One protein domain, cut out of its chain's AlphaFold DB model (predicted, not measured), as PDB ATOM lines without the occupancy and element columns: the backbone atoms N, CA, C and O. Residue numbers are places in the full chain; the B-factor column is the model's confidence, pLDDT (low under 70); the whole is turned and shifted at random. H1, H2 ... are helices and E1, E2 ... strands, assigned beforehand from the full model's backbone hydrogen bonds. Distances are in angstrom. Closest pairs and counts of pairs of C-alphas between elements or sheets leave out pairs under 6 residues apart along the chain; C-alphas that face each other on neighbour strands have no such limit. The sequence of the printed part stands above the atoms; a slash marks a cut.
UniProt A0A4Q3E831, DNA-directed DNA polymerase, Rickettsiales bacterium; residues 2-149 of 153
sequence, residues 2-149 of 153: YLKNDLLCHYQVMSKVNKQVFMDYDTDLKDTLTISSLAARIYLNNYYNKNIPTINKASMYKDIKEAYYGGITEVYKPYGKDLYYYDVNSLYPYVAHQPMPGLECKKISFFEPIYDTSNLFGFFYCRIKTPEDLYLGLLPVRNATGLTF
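This is residues 2 to 149 of the 153 residues of the protein "DNA-directed DNA polymerase" of Rickettsiales bacterium (UniProt A0A4Q3E831). There is little regular structure here: H1 and H2 make one end, and beyond them wide, open loops join the short helices H3 and H4 and a small hairpin, E1 and E2. The printed part has 148 residues, with four named helices, then two antiparallel strands; it is mostly helix, though named elements hold only 58 residues. It is only just extended, close to loose, with a radius of gyration of the C-alphas of 22.4 A, and spans 66 by 51 by 29 A.

Find C-alpha 2 at (43.627, -32.566, -43.029); from there H1, residues 2 to 25, runs 34.0 A. Next come H2, residues 35 to 47, 16.9 A long, H3, 58 to 66, and H4, 91 to 96. E1 is 141 to 143; E2, 146 to 148, ends at (40.034, 12.998, -47.266).

H1 and H2 are close but not clearly touching, C-alphas 25 and 42 being closest at 6.6 A. H3 and H4 are apart. In the E1 and E2 hairpin, find N 141 and O 148 within hydrogen-bond range, 2.8 A. In H1, H2, H3 and H4 every O i to N i+4 pair is within range.

The farthest C-alphas, 4 and 112, are 70.3 A apart. The printed part has no cut; H3 to H4 and H4 to E1 are long links. Look for pLDDT under 70 at residues 110 to 111 and 113 to 115.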
ATOM      1  N   TYR A   2      43.417 -34.001 -43.303       87.75
ATOM      2  CA  TYR A   2      43.627 -32.566 -43.029       87.75
ATOM      3  C   TYR A   2      43.074 -32.064 -41.683       87.75
ATOM      4  O   TYR A   2      43.846 -31.565 -40.877       87.75
ATOM      5  N   LEU A   3      41.800 -32.333 -41.363       94.44
ATOM      6  CA  LEU A   3      41.181 -31.853 -40.113       94.44
ATOM      7  C   LEU A   3      41.951 -32.253 -38.840       94.44
ATOM      8  O   LEU A   3      42.084 -31.463 -37.912       94.44
ATOM      9  N   LYS A   4      42.478 -33.484 -38.790       96.44
ATOM     10  CA  LYS A   4      43.261 -33.955 -37.639       96.44
ATOM     11  C   LYS A   4      44.552 -33.150 -37.488       96.44
ATOM     12  O   LYS A   4      44.913 -32.792 -36.372       96.44
ATOM     13  N   ASN A   5      45.231 -32.871 -38.596       96.50
ATOM     14  CA  ASN A   5      46.474 -32.109 -38.586       96.50
ATOM     15  C   ASN A   5      46.225 -30.637 -38.237       96.50
ATOM     16  O   ASN A   5      47.000 -30.080 -37.468       96.50
ATOM     17  N   ASP A   6      45.127 -30.045 -38.712       96.75
ATOM     18  CA  ASP A   6      44.755 -28.664 -38.379       96.75
ATOM     19  C   ASP A   6      44.462 -28.508 -36.881       96.75
ATOM     20  O   ASP A   6      44.991 -27.603 -36.236       96.75
ATOM     21  N   LEU A   7      43.696 -29.438 -36.295       97.31
ATOM     22  CA  LEU A   7      43.416 -29.451 -34.855       97.31
ATOM     23  C   LEU A   7      44.690 -29.638 -34.021       97.31
ATOM     24  O   LEU A   7      44.887 -28.938 -33.027       97.31
ATOM     25  N   LEU A   8      45.573 -30.559 -34.428       97.56
ATOM     26  CA  LEU A   8      46.850 -30.791 -33.746       97.56
ATOM     27  C   LEU A   8      47.775 -29.574 -33.840       97.56
ATOM     28  O   LEU A   8      48.360 -29.179 -32.832       97.56
ATOM     29  N   CYS A   9      47.885 -28.962 -35.020       97.00
ATOM     30  CA  CYS A   9      48.682 -27.760 -35.243       97.00
ATOM     31  C   CYS A   9      48.169 -26.601 -34.381       97.00
ATOM     32  O   CYS A   9      48.937 -25.993 -33.634       97.00
ATOM     33  N   HIS A  10      46.857 -26.352 -34.403       95.69
ATOM     34  CA  HIS A  10      46.236 -25.308 -33.596       95.69
ATOM     35  C   HIS A  10      46.487 -25.520 -32.097       95.69
ATOM     36  O   HIS A  10      46.925 -24.598 -31.411       95.69
ATOM     37  N   TYR A  11      46.294 -26.745 -31.598       96.44
ATOM     38  CA  TYR A  11      46.577 -27.089 -30.204       96.44
ATOM     39  C   TYR A  11      48.043 -26.834 -29.827       96.44
ATOM     40  O   TYR A  11      48.321 -26.231 -28.789       96.44
ATOM     41  N   GLN A  12      48.989 -27.250 -30.674       97.25
ATOM     42  CA  GLN A  12      50.420 -27.046 -30.435       97.25
ATOM     43  C   GLN A  12      50.793 -25.561 -30.392       97.25
ATOM     44  O   GLN A  12      51.564 -25.156 -29.519       97.25
ATOM     45  N   VAL A  13      50.248 -24.747 -31.302       96.19
ATOM     46  CA  VAL A  13      50.461 -23.292 -31.311       96.19
ATOM     47  C   VAL A  13      49.890 -22.668 -30.042       96.19
ATOM     48  O   VAL A  13      50.619 -21.983 -29.330       96.19
ATOM     49  N   MET A  14      48.632 -22.959 -29.702       94.94
ATOM     50  CA  MET A  14      47.984 -22.393 -28.514       94.94
ATOM     51  C   MET A  14      48.697 -22.790 -27.219       94.94
ATOM     52  O   MET A  14      48.896 -21.951 -26.345       94.94
ATOM     53  N   SER A  15      49.155 -24.039 -27.110       95.62
ATOM     54  CA  SER A  15      49.919 -24.511 -25.953       95.62
ATOM     55  C   SER A  15      51.252 -23.768 -25.798       95.62
ATOM     56  O   SER A  15      51.582 -23.320 -24.698       95.62
ATOM     57  N   LYS A  16      51.998 -23.583 -26.897       96.31
ATOM     58  CA  LYS A  16      53.271 -22.846 -26.885       96.31
ATOM     59  C   LYS A  16      53.077 -21.368 -26.560       96.31
ATOM     60  O   LYS A  16      53.801 -20.849 -25.718       96.31
ATOM     61  N   VAL A  17      52.099 -20.715 -27.190       95.12
ATOM     62  CA  VAL A  17      51.801 -19.296 -26.950       95.12
ATOM     63  C   VAL A  17      51.363 -19.086 -25.506       95.12
ATOM     64  O   VAL A  17      51.922 -18.224 -24.841       95.12
ATOM     65  N   ASN A  18      50.446 -19.908 -24.984       95.06
ATOM     66  CA  ASN A  18      50.008 -19.787 -23.594       95.06
ATOM     67  C   ASN A  18      51.178 -19.941 -22.614       95.06
ATOM     68  O   ASN A  18      51.319 -19.150 -21.688       95.06
ATOM     69  N   LYS A  19      52.053 -20.929 -22.845       96.38
ATOM     70  CA  LYS A  19      53.244 -21.123 -22.015       96.38
ATOM     71  C   LYS A  19      54.163 -19.900 -22.058       96.38
ATOM     72  O   LYS A  19      54.626 -19.475 -21.008       96.38
ATOM     73  N   GLN A  20      54.425 -19.348 -23.241       96.25
ATOM     74  CA  GLN A  20      55.299 -18.184 -23.392       96.25
ATOM     75  C   GLN A  20      54.713 -16.942 -22.714       96.25
ATOM     76  O   GLN A  20      55.393 -16.308 -21.918       96.25
ATOM     77  N   VAL A  21      53.433 -16.651 -22.950       94.88
ATOM     78  CA  VAL A  21      52.730 -15.514 -22.335       94.88
ATOM     79  C   VAL A  21      52.727 -15.618 -20.810       94.88
ATOM     80  O   VAL A  21      52.977 -14.623 -20.134       94.88
ATOM     81  N   PHE A  22      52.495 -16.815 -20.268       95.00
ATOM     82  CA  PHE A  22      52.546 -17.038 -18.827       95.00
ATOM     83  C   PHE A  22      53.956 -16.810 -18.263       95.00
ATOM     84  O   PHE A  22      54.102 -16.148 -17.243       95.00
ATOM     85  N   MET A  23      55.000 -17.306 -18.939       96.19
ATOM     86  CA  MET A  23      56.392 -17.100 -18.512       96.19
ATOM     87  C   MET A  23      56.820 -15.627 -18.557       96.19
ATOM     88  O   MET A  23      57.555 -15.195 -17.675       96.19
ATOM     89  N   ASP A  24      56.368 -14.870 -19.558       95.56
ATOM     90  CA  ASP A  24      56.793 -13.480 -19.759       95.56
ATOM     91  C   ASP A  24      55.993 -12.477 -18.911       95.56
ATOM     92  O   ASP A  24      56.531 -11.447 -18.503       95.56
ATOM     93  N   TYR A  25      54.708 -12.750 -18.657       94.88
ATOM     94  CA  TYR A  25      53.768 -11.760 -18.113       94.88
ATOM     95  C   TYR A  25      52.902 -12.256 -16.949       94.88
ATOM     96  O   TYR A  25      52.004 -11.517 -16.537       94.88
ATOM     97  N   ASP A  26      53.101 -13.486 -16.464       93.25
ATOM     98  CA  ASP A  26      52.288 -14.115 -15.406       93.25
ATOM     99  C   ASP A  26      50.773 -14.040 -15.691       93.25
ATOM    100  O   ASP A  26      49.933 -13.807 -14.824       93.25
ATOM    101  N   THR A  27      50.407 -14.160 -16.970       92.00
ATOM    102  CA  THR A  27      49.020 -14.063 -17.438       92.00
ATOM    103  C   THR A  27      48.646 -15.333 -18.188       92.00
ATOM    104  O   THR A  27      49.338 -15.734 -19.123       92.00
ATOM    105  N   ASP A  28      47.537 -15.966 -17.805       90.56
ATOM    106  CA  ASP A  28      47.002 -17.115 -18.534       90.56
ATOM    107  C   ASP A  28      46.185 -16.633 -19.745       90.56
ATOM    108  O   ASP A  28      45.253 -15.836 -19.617       90.56
ATOM    109  N   LEU A  29      46.518 -17.132 -20.938       90.50
ATOM    110  CA  LEU A  29      45.821 -16.798 -22.179       90.50
ATOM    111  C   LEU A  29      44.345 -17.206 -22.119       90.50
ATOM    112  O   LEU A  29      43.512 -16.517 -22.704       90.50
ATOM    113  N   LYS A  30      44.005 -18.275 -21.382       88.69
ATOM    114  CA  LYS A  30      42.620 -18.763 -21.229       88.69
ATOM    115  C   LYS A  30      41.694 -17.749 -20.551       88.69
ATOM    116  O   LYS A  30      40.484 -17.840 -20.736       88.69
ATOM    117  N   ASP A  31      42.236 -16.776 -19.819       87.62
ATOM    118  CA  ASP A  31      41.446 -15.709 -19.189       87.62
ATOM    119  C   ASP A  31      40.918 -14.684 -20.205       87.62
ATOM    120  O   ASP A  31      40.109 -13.816 -19.867       87.62
ATOM    121  N   THR A  32      41.397 -14.735 -21.451       91.06
ATOM    122  CA  THR A  32      41.097 -13.739 -22.479       91.06
ATOM    123  C   THR A  32      40.720 -14.394 -23.800       91.06
ATOM    124  O   THR A  32      41.377 -15.311 -24.272       91.06
ATOM    125  N   LEU A  33      39.657 -13.894 -24.434       90.50
ATOM    126  CA  LEU A  33      39.175 -14.452 -25.702       90.50
ATOM    127  C   LEU A  33      39.959 -13.941 -26.921       90.50
ATOM    128  O   LEU A  33      40.035 -14.618 -27.941       90.50
ATOM    129  N   THR A  34      40.503 -12.724 -26.841       93.31
ATOM    130  CA  THR A  34      41.143 -12.047 -27.978       93.31
ATOM    131  C   THR A  34      42.535 -11.557 -27.616       93.31
ATOM    132  O   THR A  34      42.798 -11.208 -26.465       93.31
ATOM    133  N   ILE A  35      43.410 -11.452 -28.620       92.75
ATOM    134  CA  ILE A  35      44.759 -10.903 -28.442       92.75
ATOM    135  C   ILE A  35      44.734  -9.456 -27.931       92.75
ATOM    136  O   ILE A  35      45.579  -9.074 -27.128       92.75
ATOM    137  N   SER A  36      43.730  -8.668 -28.325       93.69
ATOM    138  CA  SER A  36      43.551  -7.297 -27.841       93.69
ATOM    139  C   SER A  36      43.208  -7.268 -26.352       93.69
ATOM    140  O   SER A  36      43.765  -6.466 -25.608       93.69
ATOM    141  N   SER A  37      42.325  -8.164 -25.897       94.06
ATOM    142  CA  SER A  37      42.004  -8.315 -24.472       94.06
ATOM    143  C   SER A  37      43.211  -8.800 -23.671       94.06
ATOM    144  O   SER A  37      43.432  -8.307 -22.569       94.06
ATOM    145  N   LEU A  38      44.005  -9.720 -24.230       95.38
ATOM    146  CA  LEU A  38      45.251 -10.186 -23.624       95.38
ATOM    147  C   LEU A  38      46.255  -9.042 -23.462       95.38
ATOM    148  O   LEU A  38      46.733  -8.804 -22.358       95.38
ATOM    149  N   ALA A  39      46.522  -8.291 -24.533       94.19
ATOM    150  CA  ALA A  39      47.433  -7.151 -24.506       94.19
ATOM    151  C   ALA A  39      46.971  -6.076 -23.511       94.19
ATOM    152  O   ALA A  39      47.773  -5.584 -22.720       94.19
ATOM    153  N   ALA A  40      45.673  -5.754 -23.498       92.88
ATOM    154  CA  ALA A  40      45.103  -4.815 -22.538       92.88
ATOM    155  C   ALA A  40      45.252  -5.311 -21.094       92.88
ATOM    156  O   ALA A  40      45.631  -4.533 -20.227       92.88
ATOM    157  N   ARG A  41      45.000  -6.597 -20.825       93.56
ATOM    158  CA  ARG A  41      45.157  -7.196 -19.491       93.56
ATOM    159  C   ARG A  41      46.612  -7.167 -19.029       93.56
ATOM    160  O   ARG A  41      46.866  -6.721 -17.917       93.56
ATOM    161  N   ILE A  42      47.549  -7.574 -19.885       94.94
ATOM    162  CA  ILE A  42      48.991  -7.511 -19.606       94.94
ATOM    163  C   ILE A  42      49.397  -6.070 -19.288       94.94
ATOM    164  O   ILE A  42      50.034  -5.819 -18.268       94.94
ATOM    165  N   TYR A  43      48.981  -5.106 -20.117       92.38
ATOM    166  CA  TYR A  43      49.254  -3.692 -19.883       92.38
ATOM    167  C   TYR A  43      48.693  -3.212 -18.538       92.38
ATOM    168  O   TYR A  43      49.424  -2.649 -17.727       92.38
ATOM    169  N   LEU A  44      47.410  -3.472 -18.278       91.25
ATOM    170  CA  LEU A  44      46.714  -3.015 -17.075       91.25
ATOM    171  C   LEU A  44      47.241  -3.649 -15.783       91.25
ATOM    172  O   LEU A  44      47.242  -2.983 -14.751       91.25
ATOM    173  N   ASN A  45      47.687  -4.903 -15.828       91.50
ATOM    174  CA  ASN A  45      48.184  -5.608 -14.649       91.50
ATOM    175  C   ASN A  45      49.656  -5.292 -14.362       91.50
ATOM    176  O   ASN A  45      50.018  -5.100 -13.203       91.50
ATOM    177  N   ASN A  46      50.490  -5.222 -15.405       92.44
ATOM    178  CA  ASN A  46      51.947  -5.219 -15.242       92.44
ATOM    179  C   ASN A  46      52.584  -3.841 -15.458       92.44
ATOM    180  O   ASN A  46      53.676  -3.590 -14.954       92.44
ATOM    181  N   TYR A  47      51.928  -2.946 -16.203       90.56
ATOM    182  CA  TYR A  47      52.534  -1.686 -16.653       90.56
ATOM    183  C   TYR A  47      51.720  -0.442 -16.296       90.56
ATOM    184  O   TYR A  47      52.266   0.659 -16.219       90.56
ATOM    185  N   TYR A  48      50.416  -0.585 -16.068       89.31
ATOM    186  CA  TYR A  48      49.545   0.540 -15.780       89.31
ATOM    187  C   TYR A  48      49.742   1.061 -14.354       89.31
ATOM    188  O   TYR A  48      49.355   0.447 -13.364       89.31
ATOM    189  N   ASN A  49      50.285   2.266 -14.252       85.38
ATOM    190  CA  ASN A  49      50.556   2.983 -13.005       85.38
ATOM    191  C   ASN A  49      49.450   4.006 -12.657       85.38
ATOM    192  O   ASN A  49      49.711   4.981 -11.954       85.38
ATOM    193  N   LYS A  50      48.215   3.802 -13.144       82.06
ATOM    194  CA  LYS A  50      47.063   4.702 -12.924       82.06
ATOM    195  C   LYS A  50      47.258   6.125 -13.475       82.06
ATOM    196  O   LYS A  50      46.642   7.063 -12.975       82.06
ATOM    197  N   ASN A  51      48.087   6.288 -14.509       78.31
ATOM    198  CA  ASN A  51      48.407   7.583 -15.120       78.31
ATOM    199  C   ASN A  51      47.631   7.901 -16.416       78.31
ATOM    200  O   ASN A  51      47.938   8.905 -17.057       78.31
ATOM    201  N   ILE A  52      46.651   7.082 -16.809       77.81
ATOM    202  CA  ILE A  52      45.805   7.349 -17.982       77.81
ATOM    203  C   ILE A  52      44.465   7.896 -17.482       77.81
ATOM    204  O   ILE A  52      43.796   7.229 -16.688       77.81
ATOM    205  N   PRO A  53      44.043   9.092 -17.924       76.12
ATOM    206  CA  PRO A  53      42.784   9.663 -17.474       76.12
ATOM    207  C   PRO A  53      41.599   8.890 -18.054       76.12
ATOM    208  O   PRO A  53      41.579   8.525 -19.231       76.12
ATOM    209  N   THR A  54      40.562   8.686 -17.244       77.81
ATOM    210  CA  THR A  54      39.302   8.128 -17.735       77.81
ATOM    211  C   THR A  54      38.423   9.230 -18.323       77.81
ATOM    212  O   THR A  54      38.247  10.308 -17.746       77.81
ATOM    213  N   ILE A  55      37.825   8.962 -19.484       80.88
ATOM    214  CA  ILE A  55      36.874   9.880 -20.112       80.88
ATOM    215  C   ILE A  55      35.509   9.694 -19.442       80.88
ATOM    216  O   ILE A  55      34.716   8.842 -19.827       80.88
ATOM    217  N   ASN A  56      35.227  10.514 -18.428       82.31
ATOM    218  CA  ASN A  56      34.017  10.381 -17.602       82.31
ATOM    219  C   ASN A  56      32.801  11.162 -18.140       82.31
ATOM    220  O   ASN A  56      31.727  11.123 -17.546       82.31
ATOM    221  N   LYS A  57      32.959  11.917 -19.236       86.25
ATOM    222  CA  LYS A  57      31.903  12.758 -19.822       86.25
ATOM    223  C   LYS A  57      31.656  12.372 -21.277       86.25
ATOM    224  O   LYS A  57      32.576  12.415 -22.091       86.25
ATOM    225  N   ALA A  58      30.401  12.079 -21.613       88.31
ATOM    226  CA  ALA A  58      30.006  11.709 -22.973       88.31
ATOM    227  C   ALA A  58      30.253  12.828 -24.000       88.31
ATOM    228  O   ALA A  58      30.650  12.545 -25.126       88.31
ATOM    229  N   SER A  59      30.071  14.095 -23.611       87.75
ATOM    230  CA  SER A  59      30.391  15.246 -24.467       87.75
ATOM    231  C   SER A  59      31.882  15.314 -24.791       87.75
ATOM    232  O   SER A  59      32.248  15.401 -25.952       87.75
ATOM    233  N   MET A  60      32.742  15.155 -23.782       85.38
ATOM    234  CA  MET A  60      34.194  15.133 -23.968       85.38
ATOM    235  C   MET A  60      34.637  13.973 -24.866       85.38
ATOM    236  O   MET A  60      35.486  14.155 -25.730       85.38
ATOM    237  N   TYR A  61      34.042  12.788 -24.692       88.69
ATOM    238  CA  TYR A  61      34.283  11.663 -25.596       88.69
ATOM    239  C   TYR A  61      33.906  12.005 -27.039       88.69
ATOM    240  O   TYR A  61      34.659  11.686 -27.954       88.69
ATOM    241  N   LYS A  62      32.750  12.650 -27.244       90.62
ATOM    242  CA  LYS A  62      32.283  13.052 -28.572       90.62
ATOM    243  C   LYS A  62      33.272  14.015 -29.236       90.62
ATOM    244  O   LYS A  62      33.675  13.735 -30.359       90.62
ATOM    245  N   ASP A  63      33.711  15.046 -28.520       88.69
ATOM    246  CA  ASP A  63      34.654  16.048 -29.031       88.69
ATOM    247  C   ASP A  63      36.012  15.409 -29.391       88.69
ATOM    248  O   ASP A  63      36.542  15.613 -30.479       88.69
ATOM    249  N   ILE A  64      36.557  14.547 -28.522       88.19
ATOM    250  CA  ILE A  64      37.821  13.826 -28.778       88.19
ATOM    251  C   ILE A  64      37.688  12.877 -29.975       88.19
ATOM    252  O   ILE A  64      38.593  12.764 -30.802       88.19
ATOM    253  N   LYS A  65      36.551  12.182 -30.079       90.19
ATOM    254  CA  LYS A  65      36.287  11.221 -31.152       90.19
ATOM    255  C   LYS A  65      36.225  11.891 -32.523       90.19
ATOM    256  O   LYS A  65      36.570  11.243 -33.510       90.19
ATOM    257  N   GLU A  66      35.813  13.155 -32.605       89.25
ATOM    258  CA  GLU A  66      35.815  13.911 -33.864       89.25
ATOM    259  C   GLU A  66      37.229  14.037 -34.446       89.25
ATOM    260  O   GLU A  66      37.390  13.915 -35.659       89.25
ATOM    261  N   ALA A  67      38.245  14.156 -33.585       89.06
ATOM    262  CA  ALA A  67      39.657  14.222 -33.958       89.06
ATOM    263  C   ALA A  67      40.351  12.846 -34.068       89.06
ATOM    264  O   ALA A  67      41.553  12.774 -34.320       89.06
ATOM    265  N   TYR A  68      39.631  11.739 -33.857       90.69
ATOM    266  CA  TYR A  68      40.207  10.399 -33.944       90.69
ATOM    267  C   TYR A  68      40.207   9.910 -35.394       90.69
ATOM    268  O   TYR A  68      39.152   9.573 -35.943       90.69
ATOM    269  N   TYR A  69      41.383   9.840 -36.018       91.00
ATOM    270  CA  TYR A  69      41.567   9.409 -37.409       91.00
ATOM    271  C   TYR A  69      42.492   8.191 -37.510       91.00
ATOM    272  O   TYR A  69      43.264   7.903 -36.600       91.00
ATOM    273  N   GLY A  70      42.361   7.444 -38.608       87.44
ATOM    274  CA  GLY A  70      43.250   6.325 -38.921       87.44
ATOM    275  C   GLY A  70      44.530   6.780 -39.625       87.44
ATOM    276  O   GLY A  70      44.804   7.974 -39.728       87.44
ATOM    277  N   GLY A  71      45.287   5.813 -40.142       86.75
ATOM    278  CA  GLY A  71      46.474   6.089 -40.951       86.75
ATOM    279  C   GLY A  71      46.147   6.796 -42.272       86.75
ATOM    280  O   GLY A  71      45.035   6.695 -42.795       86.75
ATOM    281  N   ILE A  72      47.143   7.497 -42.810       88.06
ATOM    282  CA  ILE A  72      47.076   8.130 -44.130       88.06
ATOM    283  C   ILE A  72      47.161   7.034 -45.199       88.06
ATOM    284  O   ILE A  72      47.945   6.092 -45.087       88.06
ATOM    285  N   THR A  73      46.329   7.124 -46.234       84.31
ATOM    286  CA  THR A  73      46.384   6.232 -47.398       84.31
ATOM    287  C   THR A  73      46.077   7.040 -48.647       84.31
ATOM    288  O   THR A  73      45.035   7.687 -48.730       84.31
ATOM    289  N   GLU A  74      46.986   6.989 -49.615       81.31
ATOM    290  CA  GLU A  74      46.887   7.720 -50.873       81.31
ATOM    291  C   GLU A  74      46.675   6.786 -52.055       81.31
ATOM    292  O   GLU A  74      47.134   5.642 -52.077       81.31
ATOM    293  N   VAL A  75      45.973   7.300 -53.064       81.19
ATOM    294  CA  VAL A  75      45.748   6.596 -54.322       81.19
ATOM    295  C   VAL A  75      46.745   7.118 -55.344       81.19
ATOM    296  O   VAL A  75      46.595   8.217 -55.875       81.19
ATOM    297  N   TYR A  76      47.755   6.307 -55.638       81.06
ATOM    298  CA  TYR A  76      48.714   6.578 -56.702       81.06
ATOM    299  C   TYR A  76      48.316   5.874 -58.000       81.06
ATOM    300  O   TYR A  76      47.512   4.938 -58.017       81.06
ATOM    301  N   LYS A  77      48.919   6.303 -59.114       85.19
ATOM    302  CA  LYS A  77      48.850   5.547 -60.370       85.19
ATOM    303  C   LYS A  77      49.425   4.145 -60.113       85.19
ATOM    304  O   LYS A  77      50.520   4.063 -59.557       85.19
ATOM    305  N   PRO A  78      48.757   3.053 -60.529       87.31
ATOM    306  CA  PRO A  78      49.199   1.680 -60.262       87.31
ATOM    307  C   PRO A  78      50.365   1.255 -61.178       87.31
ATOM    308  O   PRO A  78      50.384   0.154 -61.720       87.31
ATOM    309  N   TYR A  79      51.317   2.157 -61.413       92.25
ATOM    310  CA  TYR A  79      52.497   1.947 -62.237       92.25
ATOM    311  C   TYR A  79      53.647   2.815 -61.728       92.25
ATOM    312  O   TYR A  79      53.482   4.017 -61.520       92.25
ATOM    313  N   GLY A  80      54.826   2.216 -61.612       89.94
ATOM    314  CA  GLY A  80      56.076   2.920 -61.376       89.94
ATOM    315  C   GLY A  80      57.263   2.042 -61.754       89.94
ATOM    316  O   GLY A  80      57.140   0.820 -61.847       89.94
ATOM    317  N   LYS A  81      58.404   2.678 -62.010       94.44
ATOM    318  CA  LYS A  81      59.666   2.031 -62.375       94.44
ATOM    319  C   LYS A  81      60.747   2.509 -61.406       94.44
ATOM    320  O   LYS A  81      60.695   3.664 -60.997       94.44
ATOM    321  N   ASP A  82      61.681   1.629 -61.047       95.75
ATOM    322  CA  ASP A  82      62.832   1.946 -60.186       95.75
ATOM    323  C   ASP A  82      62.420   2.576 -58.833       95.75
ATOM    324  O   ASP A  82      62.951   3.596 -58.401       95.75
ATOM    325  N   LEU A  83      61.413   1.975 -58.182       93.56
ATOM    326  CA  LEU A  83      60.832   2.461 -56.927       93.56
ATOM    327  C   LEU A  83      61.601   1.968 -55.695       93.56
ATOM    328  O   LEU A  83      62.103   0.845 -55.667       93.56
ATOM    329  N   TYR A  84      61.581   2.779 -54.637       94.62
ATOM    330  CA  TYR A  84      62.067   2.414 -53.308       94.62
ATOM    331  C   TYR A  84      60.891   2.227 -52.349       94.62
ATOM    332  O   TYR A  84      59.954   3.024 -52.350       94.62
ATOM    333  N   TYR A  85      60.956   1.183 -51.524       93.19
ATOM    334  CA  TYR A  85      59.984   0.917 -50.468       93.19
ATOM    335  C   TYR A  85      60.626   1.170 -49.108       93.19
ATOM    336  O   TYR A  85      61.688   0.625 -48.808       93.19
ATOM    337  N   TYR A  86      59.961   1.987 -48.296       94.88
ATOM    338  CA  TYR A  86      60.376   2.308 -46.939       94.88
ATOM    339  C   TYR A  86      59.228   1.985 -45.994       94.88
ATOM    340  O   TYR A  86      58.084   2.344 -46.271       94.88
ATOM    341  N   ASP A  87      59.548   1.331 -44.882       94.19
ATOM    342  CA  ASP A  87      58.596   1.035 -43.819       94.19
ATOM    343  C   ASP A  87      59.177   1.445 -42.466       94.19
ATOM    344  O   ASP A  87      60.388   1.360 -42.233       94.19
ATOM    345  N   VAL A  88      58.309   1.927 -41.581       93.12
ATOM    346  CA  VAL A  88      58.705   2.359 -40.242       93.12
ATOM    347  C   VAL A  88      58.553   1.187 -39.287       93.12
ATOM    348  O   VAL A  88      57.446   0.711 -39.035       93.12
ATOM    349  N   ASN A  89      59.666   0.772 -38.682       94.56
ATOM    350  CA  ASN A  89      59.678  -0.302 -37.695       94.56
ATOM    351  C   ASN A  89      58.747   0.020 -36.521       94.56
ATOM    352  O   ASN A  89      59.024   0.925 -35.733       94.56
ATOM    353  N   SER A  90      57.669  -0.756 -36.382       93.12
ATOM    354  CA  SER A  90      56.725  -0.649 -35.265       93.12
ATOM    355  C   SER A  90      56.217   0.782 -35.046       93.12
ATOM    356  O   SER A  90      56.290   1.303 -33.933       93.12
ATOM    357  N   LEU A  91      55.688   1.411 -36.103       93.38
ATOM    358  CA  LEU A  91      55.236   2.810 -36.107       93.38
ATOM    359  C   LEU A  91      54.436   3.212 -34.853       93.38
ATOM    360  O   LEU A  91      54.797   4.171 -34.178       93.38
ATOM    361  N   TYR A  92      53.370   2.478 -34.513       92.25
ATOM    362  CA  TYR A  92      52.525   2.832 -33.366       92.25
ATOM    363  C   TYR A  92      53.255   2.718 -32.017       92.25
ATOM    364  O   TYR A  92      53.223   3.698 -31.272       92.25
ATOM    365  N   PRO A  93      53.945   1.605 -31.686       92.88
ATOM    366  CA  PRO A  93      54.803   1.556 -30.501       92.88
ATOM    367  C   PRO A  93      55.852   2.671 -30.447       92.88
ATOM    368  O   PRO A  93      56.023   3.287 -29.400       92.88
ATOM    369  N   TYR A  94      56.512   2.976 -31.569       94.00
ATOM    370  CA  TYR A  94      57.520   4.036 -31.634       94.00
ATOM    371  C   TYR A  94      56.934   5.409 -31.269       94.00
ATOM    372  O   TYR A  94      57.509   6.136 -30.459       94.00
ATOM    373  N   VAL A  95      55.760   5.745 -31.815       91.12
ATOM    374  CA  VAL A  95      55.058   7.002 -31.512       91.12
ATOM    375  C   VAL A  95      54.508   7.012 -30.083       91.12
ATOM    376  O   VAL A  95      54.556   8.047 -29.426       91.12
ATOM    377  N   ALA A  96      54.048   5.874 -29.555       88.88
ATOM    378  CA  ALA A  96      53.519   5.770 -28.191       88.88
ATOM    379  C   ALA A  96      54.561   6.055 -27.087       88.88
ATOM    380  O   ALA A  96      54.178   6.274 -25.939       88.88
ATOM    381  N   HIS A  97      55.859   6.075 -27.417       87.31
ATOM    382  CA  HIS A  97      56.933   6.498 -26.511       87.31
ATOM    383  C   HIS A  97      57.157   8.020 -26.459       87.31
ATOM    384  O   HIS A  97      57.917   8.490 -25.612       87.31
ATOM    385  N   GLN A  98      56.533   8.788 -27.353       87.62
ATOM    386  CA  GLN A  98      56.613  10.251 -27.376       87.62
ATOM    387  C   GLN A  98      55.633  10.874 -26.362       87.62
ATOM    388  O   GLN A  98      54.809  10.158 -25.788       87.62
ATOM    389  N   PRO A  99      55.691  12.196 -26.105       84.31
ATOM    390  CA  PRO A  99      54.706  12.861 -25.255       84.31
ATOM    391  C   PRO A  99      53.263  12.598 -25.722       84.31
ATOM    392  O   PRO A  99      52.896  12.905 -26.853       84.31
ATOM    393  N   MET A 100      52.449  12.034 -24.828       82.62
ATOM    394  CA  MET A 100      51.035  11.701 -25.043       82.62
ATOM    395  C   MET A 100      50.135  12.556 -24.135       82.62
ATOM    396  O   MET A 100      50.621  13.088 -23.134       82.62
ATOM    397  N   PRO A 101      48.824  12.687 -24.433       79.38
ATOM    398  CA  PRO A 101      47.890  13.405 -23.565       79.38
ATOM    399  C   PRO A 101      47.954  12.922 -22.118       79.38
ATOM    400  O   PRO A 101      47.748  11.744 -21.833       79.38
ATOM    401  N   GLY A 102      48.275  13.856 -21.220       75.81
ATOM    402  CA  GLY A 102      48.403  13.604 -19.791       75.81
ATOM    403  C   GLY A 102      47.058  13.539 -19.064       75.81
ATOM    404  O   GLY A 102      45.989  13.551 -19.667       75.81
ATOM    405  N   LEU A 103      47.126  13.503 -17.734       71.50
ATOM    406  CA  LEU A 103      45.971  13.326 -16.845       71.50
ATOM    407  C   LEU A 103      44.997  14.515 -16.809       71.50
ATOM    408  O   LEU A 103      43.810  14.336 -16.537       71.50
ATOM    409  N   GLU A 104      45.487  15.731 -17.049       70.62
ATOM    410  CA  GLU A 104      44.679  16.946 -16.953       70.62
ATOM    411  C   GLU A 104      44.135  17.364 -18.321       70.62
ATOM    412  O   GLU A 104      44.879  17.793 -19.200       70.62
ATOM    413  N   CYS A 105      42.811  17.313 -18.479       70.69
ATOM    414  CA  CYS A 105      42.122  17.909 -19.619       70.69
ATOM    415  C   CYS A 105      41.524  19.259 -19.203       70.69
ATOM    416  O   CYS A 105      40.588  19.316 -18.400       70.69
ATOM    417  N   LYS A 106      42.065  20.355 -19.743       73.94
ATOM    418  CA  LYS A 106      41.532  21.710 -19.555       73.94
ATOM    419  C   LYS A 106      40.886  22.169 -20.853       73.94
ATOM    420  O   LYS A 106      41.515  22.151 -21.905       73.94
ATOM    421  N   LYS A 107      39.631  22.613 -20.772       74.94
ATOM    422  CA  LYS A 107      38.987  23.313 -21.883       74.94
ATOM    423  C   LYS A 107      39.506  24.746 -21.898       74.94
ATOM    424  O   LYS A 107      39.228  25.500 -20.968       74.94
ATOM    425  N   ILE A 108      40.243  25.101 -22.941       74.56
ATOM    426  CA  ILE A 108      40.748  26.456 -23.162       74.56
ATOM    427  C   ILE A 108      40.006  27.024 -24.369       74.56
ATOM    428  O   ILE A 108      39.898  26.361 -25.400       74.56
ATOM    429  N   SER A 109      39.465  28.231 -24.225       72.81
ATOM    430  CA  SER A 109      38.842  28.971 -25.321       72.81
ATOM    431  C   SER A 109      39.709  30.177 -25.640       72.81
ATOM    432  O   SER A 109      40.008  30.970 -24.749       72.81
ATOM    433  N   PHE A 110      40.084  30.321 -26.905       69.56
ATOM    434  CA  PHE A 110      40.815  31.481 -27.396       69.56
ATOM    435  C   PHE A 110      39.834  32.401 -28.114       69.56
ATOM    436  O   PHE A 110      39.095  31.959 -28.993       69.56
ATOM    437  N   PHE A 111      39.795  33.665 -27.701       68.81
ATOM    438  CA  PHE A 111      38.972  34.695 -28.344       68.81
ATOM    439  C   PHE A 111      39.762  35.487 -29.394       68.81
ATOM    440  O   PHE A 111      39.163  36.121 -30.256       68.81
ATOM    441  N   GLU A 112      41.094  35.394 -29.357       70.94
ATOM    442  CA  GLU A 112      42.013  35.992 -30.325       70.94
ATOM    443  C   GLU A 112      42.827  34.903 -31.047       70.94
ATOM    444  O   GLU A 112      43.007  33.811 -30.494       70.94
ATOM    445  N   PRO A 113      43.321  35.164 -32.276       66.06
ATOM    446  CA  PRO A 113      44.165  34.222 -33.001       66.06
ATOM    447  C   PRO A 113      45.424  33.886 -32.198       66.06
ATOM    448  O   PRO A 113      46.164  34.776 -31.782       66.06
ATOM    449  N   ILE A 114      45.687  32.595 -32.002       66.69
ATOM    450  CA  ILE A 114      46.943  32.141 -31.406       66.69
ATOM    451  C   ILE A 114      48.014  32.181 -32.494       66.69
ATOM    452  O   ILE A 114      47.917  31.445 -33.476       66.69
ATOM    453  N   TYR A 115      49.030  33.020 -32.317       62.81
ATOM    454  CA  TYR A 115      50.165  33.087 -33.241       62.81
ATOM    455  C   TYR A 115      51.267  32.078 -32.903       62.81
ATOM    456  O   TYR A 115      51.972  31.634 -33.804       62.81
ATOM    457  N   ASP A 116      51.397  31.692 -31.627       73.81
ATOM    458  CA  ASP A 116      52.373  30.698 -31.182       73.81
ATOM    459  C   ASP A 116      51.698  29.371 -30.817       73.81
ATOM    460  O   ASP A 116      51.031  29.234 -29.789       73.81
ATOM    461  N   THR A 117      51.874  28.384 -31.690       73.75
ATOM    462  CA  THR A 117      51.342  27.032 -31.520       73.75
ATOM    463  C   THR A 117      52.380  26.044 -30.989       73.75
ATOM    464  O   THR A 117      52.029  24.887 -30.763       73.75
ATOM    465  N   SER A 118      53.633  26.457 -30.746       78.69
ATOM    466  CA  SER A 118      54.739  25.529 -30.459       78.69
ATOM    467  C   SER A 118      54.539  24.724 -29.173       78.69
ATOM    468  O   SER A 118      55.061  23.622 -29.040       78.69
ATOM    469  N   ASN A 119      53.773  25.276 -28.233       76.31
ATOM    470  CA  ASN A 119      53.477  24.668 -26.937       76.31
ATOM    471  C   ASN A 119      52.046  24.113 -26.850       76.31
ATOM    472  O   ASN A 119      51.607  23.700 -25.774       76.31
ATOM    473  N   LEU A 120      51.289  24.127 -27.952       77.75
ATOM    474  CA  LEU A 120      49.930  23.602 -27.973       77.75
ATOM    475  C   LEU A 120      49.951  22.081 -28.084       77.75
ATOM    476  O   LEU A 120      50.469  21.511 -29.041       77.75
ATOM    477  N   PHE A 121      49.318  21.424 -27.119       80.75
ATOM    478  CA  PHE A 121      49.160  19.979 -27.108       80.75
ATOM    479  C   PHE A 121      47.748  19.615 -26.644       80.75
ATOM    480  O   PHE A 121      47.342  19.976 -25.539       80.75
ATOM    481  N   GLY A 122      46.977  18.925 -27.490       82.31
ATOM    482  CA  GLY A 122      45.594  18.554 -27.188       82.31
ATOM    483  C   GLY A 122      44.668  18.573 -28.403       82.31
ATOM    484  O   GLY A 122      45.104  18.414 -29.540       82.31
ATOM    485  N   PHE A 123      43.374  18.754 -28.139       84.75
ATOM    486  CA  PHE A 123      42.313  18.775 -29.145       84.75
ATOM    487  C   PHE A 123      41.834  20.210 -29.366       84.75
ATOM    488  O   PHE A 123      41.500  20.901 -28.403       84.75
ATOM    489  N   PHE A 124      41.779  20.648 -30.625       84.44
ATOM    490  CA  PHE A 124      41.493  22.038 -30.975       84.44
ATOM    491  C   PHE A 124      40.427  22.141 -32.061       84.44
ATOM    492  O   PHE A 124      40.528  21.511 -33.111       84.44
ATOM    493  N   TYR A 125      39.452  23.018 -31.836       84.62
ATOM    494  CA  TYR A 125      38.572  23.510 -32.889       84.62
ATOM    495  C   TYR A 125      39.231  24.729 -33.526       84.62
ATOM    496  O   TYR A 125      39.397  25.758 -32.872       84.62
ATOM    497  N   CYS A 126      39.638  24.617 -34.787       79.56
ATOM    498  CA  CYS A 126      40.359  25.681 -35.475       79.56
ATOM    499  C   CYS A 126      40.007  25.749 -36.964       79.56
ATOM    500  O   CYS A 126      39.559  24.778 -37.572       79.56
ATOM    501  N   ARG A 127      40.217  26.934 -37.544       79.75
ATOM    502  CA  ARG A 127      40.235  27.146 -38.991       79.75
ATOM    503  C   ARG A 127      41.690  27.274 -39.413       79.75
ATOM    504  O   ARG A 127      42.401  28.118 -38.878       79.75
ATOM    505  N   ILE A 128      42.116  26.440 -40.352       78.94
ATOM    506  CA  ILE A 128      43.520  26.323 -40.743       78.94
ATOM    507  C   ILE A 128      43.681  26.865 -42.159       78.94
ATOM    508  O   ILE A 128      42.887  26.535 -43.040       78.94
ATOM    509  N   LYS A 129      44.707  27.697 -42.352       82.25
ATOM    510  CA  LYS A 129      45.226  28.076 -43.665       82.25
ATOM    511  C   LYS A 129      46.552  27.349 -43.858       82.25
ATOM    512  O   LYS A 129      47.440  27.464 -43.014       82.25
ATOM    513  N   THR A 130      46.648  26.565 -44.916       83.75
ATOM    514  CA  THR A 130      47.841  25.790 -45.268       83.75
ATOM    515  C   THR A 130      48.802  26.628 -46.118       83.75
ATOM    516  O   THR A 130      48.381  27.613 -46.731       83.75
ATOM    517  N   PRO A 131      50.099  26.274 -46.153       85.62
ATOM    518  CA  PRO A 131      51.037  26.846 -47.115       85.62
ATOM    519  C   PRO A 131      50.610  26.559 -48.562       85.62
ATOM    520  O   PRO A 131      50.065  25.492 -48.848       85.62
ATOM    521  N   GLU A 132      50.882  27.494 -49.473       83.62
ATOM    522  CA  GLU A 132      50.523  27.369 -50.897       83.62
ATOM    523  C   GLU A 132      51.349  26.293 -51.627       83.62
ATOM    524  O   GLU A 132      50.921  25.771 -52.653       83.62
ATOM    525  N   ASP A 133      52.516  25.935 -51.092       85.69
ATOM    526  CA  ASP A 133      53.486  24.994 -51.660       85.69
ATOM    527  C   ASP A 133      53.379  23.570 -51.088       85.69
ATOM    528  O   ASP A 133      54.256  22.728 -51.305       85.69
ATOM    529  N   LEU A 134      52.300  23.266 -50.362       86.62
ATOM    530  CA  LEU A 134      52.109  21.958 -49.753       86.62
ATOM    531  C   LEU A 134      51.874  20.878 -50.826       86.62
ATOM    532  O   LEU A 134      50.868  20.883 -51.530       86.62
ATOM    533  N   TYR A 135      52.789  19.910 -50.924       83.56
ATOM    534  CA  TYR A 135      52.661  18.781 -51.855       83.56
ATOM    535  C   TYR A 135      51.562  17.789 -51.441       83.56
ATOM    536  O   TYR A 135      50.889  17.215 -52.297       83.56
ATOM    537  N   LEU A 136      51.378  17.589 -50.131       85.56
ATOM    538  CA  LEU A 136      50.457  16.602 -49.580       85.56
ATOM    539  C   LEU A 136      49.601  17.173 -48.451       85.56
ATOM    540  O   LEU A 136      50.125  17.751 -47.501       85.56
ATOM    541  N   GLY A 137      48.289  16.933 -48.505       86.62
ATOM    542  CA  GLY A 137      47.384  17.286 -47.418       86.62
ATOM    543  C   GLY A 137      47.717  16.484 -46.162       86.62
ATOM    544  O   GLY A 137      47.675  15.259 -46.165       86.62
ATOM    545  N   LEU A 138      48.049  17.174 -45.075       86.12
ATOM    546  CA  LEU A 138      48.434  16.522 -43.817       86.12
ATOM    547  C   LEU A 138      47.253  16.337 -42.864       86.12
ATOM    548  O   LEU A 138      47.304  15.508 -41.958       86.12
ATOM    549  N   LEU A 139      46.189  17.118 -43.054       88.62
ATOM    550  CA  LEU A 139      45.090  17.198 -42.105       88.62
ATOM    551  C   LEU A 139      43.849  16.471 -42.630       88.62
ATOM    552  O   LEU A 139      43.335  16.834 -43.689       88.62
ATOM    553  N   PRO A 140      43.351  15.460 -41.902       89.31
ATOM    554  CA  PRO A 140      42.177  14.709 -42.311       89.31
ATOM    555  C   PRO A 140      40.879  15.499 -42.129       89.31
ATOM    556  O   PRO A 140      40.649  16.140 -41.106       89.31
ATOM    557  N   VAL A 141      39.960  15.338 -43.078       88.12
ATOM    558  CA  VAL A 141      38.573  15.804 -42.998       88.12
ATOM    559  C   VAL A 141      37.639  14.648 -43.345       88.12
ATOM    560  O   VAL A 141      37.774  14.000 -44.389       88.12
ATOM    561  N   ARG A 142      36.683  14.375 -42.449       87.50
ATOM    562  CA  ARG A 142      35.596  13.417 -42.690       87.50
ATOM    563  C   ARG A 142      34.495  14.106 -43.490       87.50
ATOM    564  O   ARG A 142      33.827  14.996 -42.977       87.50
ATOM    565  N   ASN A 143      34.289  13.637 -44.714       84.69
ATOM    566  CA  ASN A 143      33.192  14.035 -45.590       84.69
ATOM    567  C   ASN A 143      32.129  12.927 -45.639       84.69
ATOM    568  O   ASN A 143      32.348  11.817 -45.153       84.69
ATOM    569  N   ALA A 144      30.986  13.198 -46.276       84.06
ATOM    570  CA  ALA A 144      29.893  12.227 -46.414       84.06
ATOM    571  C   ALA A 144      30.315  10.903 -47.087       84.06
ATOM    572  O   ALA A 144      29.702   9.867 -46.848       84.06
ATOM    573  N   THR A 145      31.359  10.935 -47.918       80.56
ATOM    574  CA  THR A 145      31.856   9.788 -48.690       80.56
ATOM    575  C   THR A 145      33.040   9.067 -48.046       80.56
ATOM    576  O   THR A 145      33.383   7.974 -48.486       80.56
ATOM    577  N   GLY A 146      33.676   9.643 -47.020       83.69
ATOM    578  CA  GLY A 146      34.858   9.047 -46.400       83.69
ATOM    579  C   GLY A 146      35.842  10.054 -45.812       83.69
ATOM    580  O   GLY A 146      35.495  11.192 -45.499       83.69
ATOM    581  N   LEU A 147      37.082   9.603 -45.629       87.44
ATOM    582  CA  LEU A 147      38.192  10.400 -45.117       87.44
ATOM    583  C   LEU A 147      38.985  10.989 -46.288       87.44
ATOM    584  O   LEU A 147      39.383  10.258 -47.189       87.44
ATOM    585  N   THR A 148      39.223  12.296 -46.263       87.69
ATOM    586  CA  THR A 148      40.034  12.998 -47.266       87.69
ATOM    587  C   THR A 148      41.100  13.838 -46.584       87.69
ATOM    588  O   THR A 148      40.913  14.237 -45.439       87.69
ATOM    589  N   PHE A 149      42.195  14.116 -47.284       88.62
ATOM    590  CA  PHE A 149      43.292  14.948 -46.795       88.62
ATOM    591  C   PHE A 149      43.475  16.146 -47.739       88.62
ATOM    592  O   PHE A 149      44.284  16.082 -48.665       88.62
TER     593      PHE A 149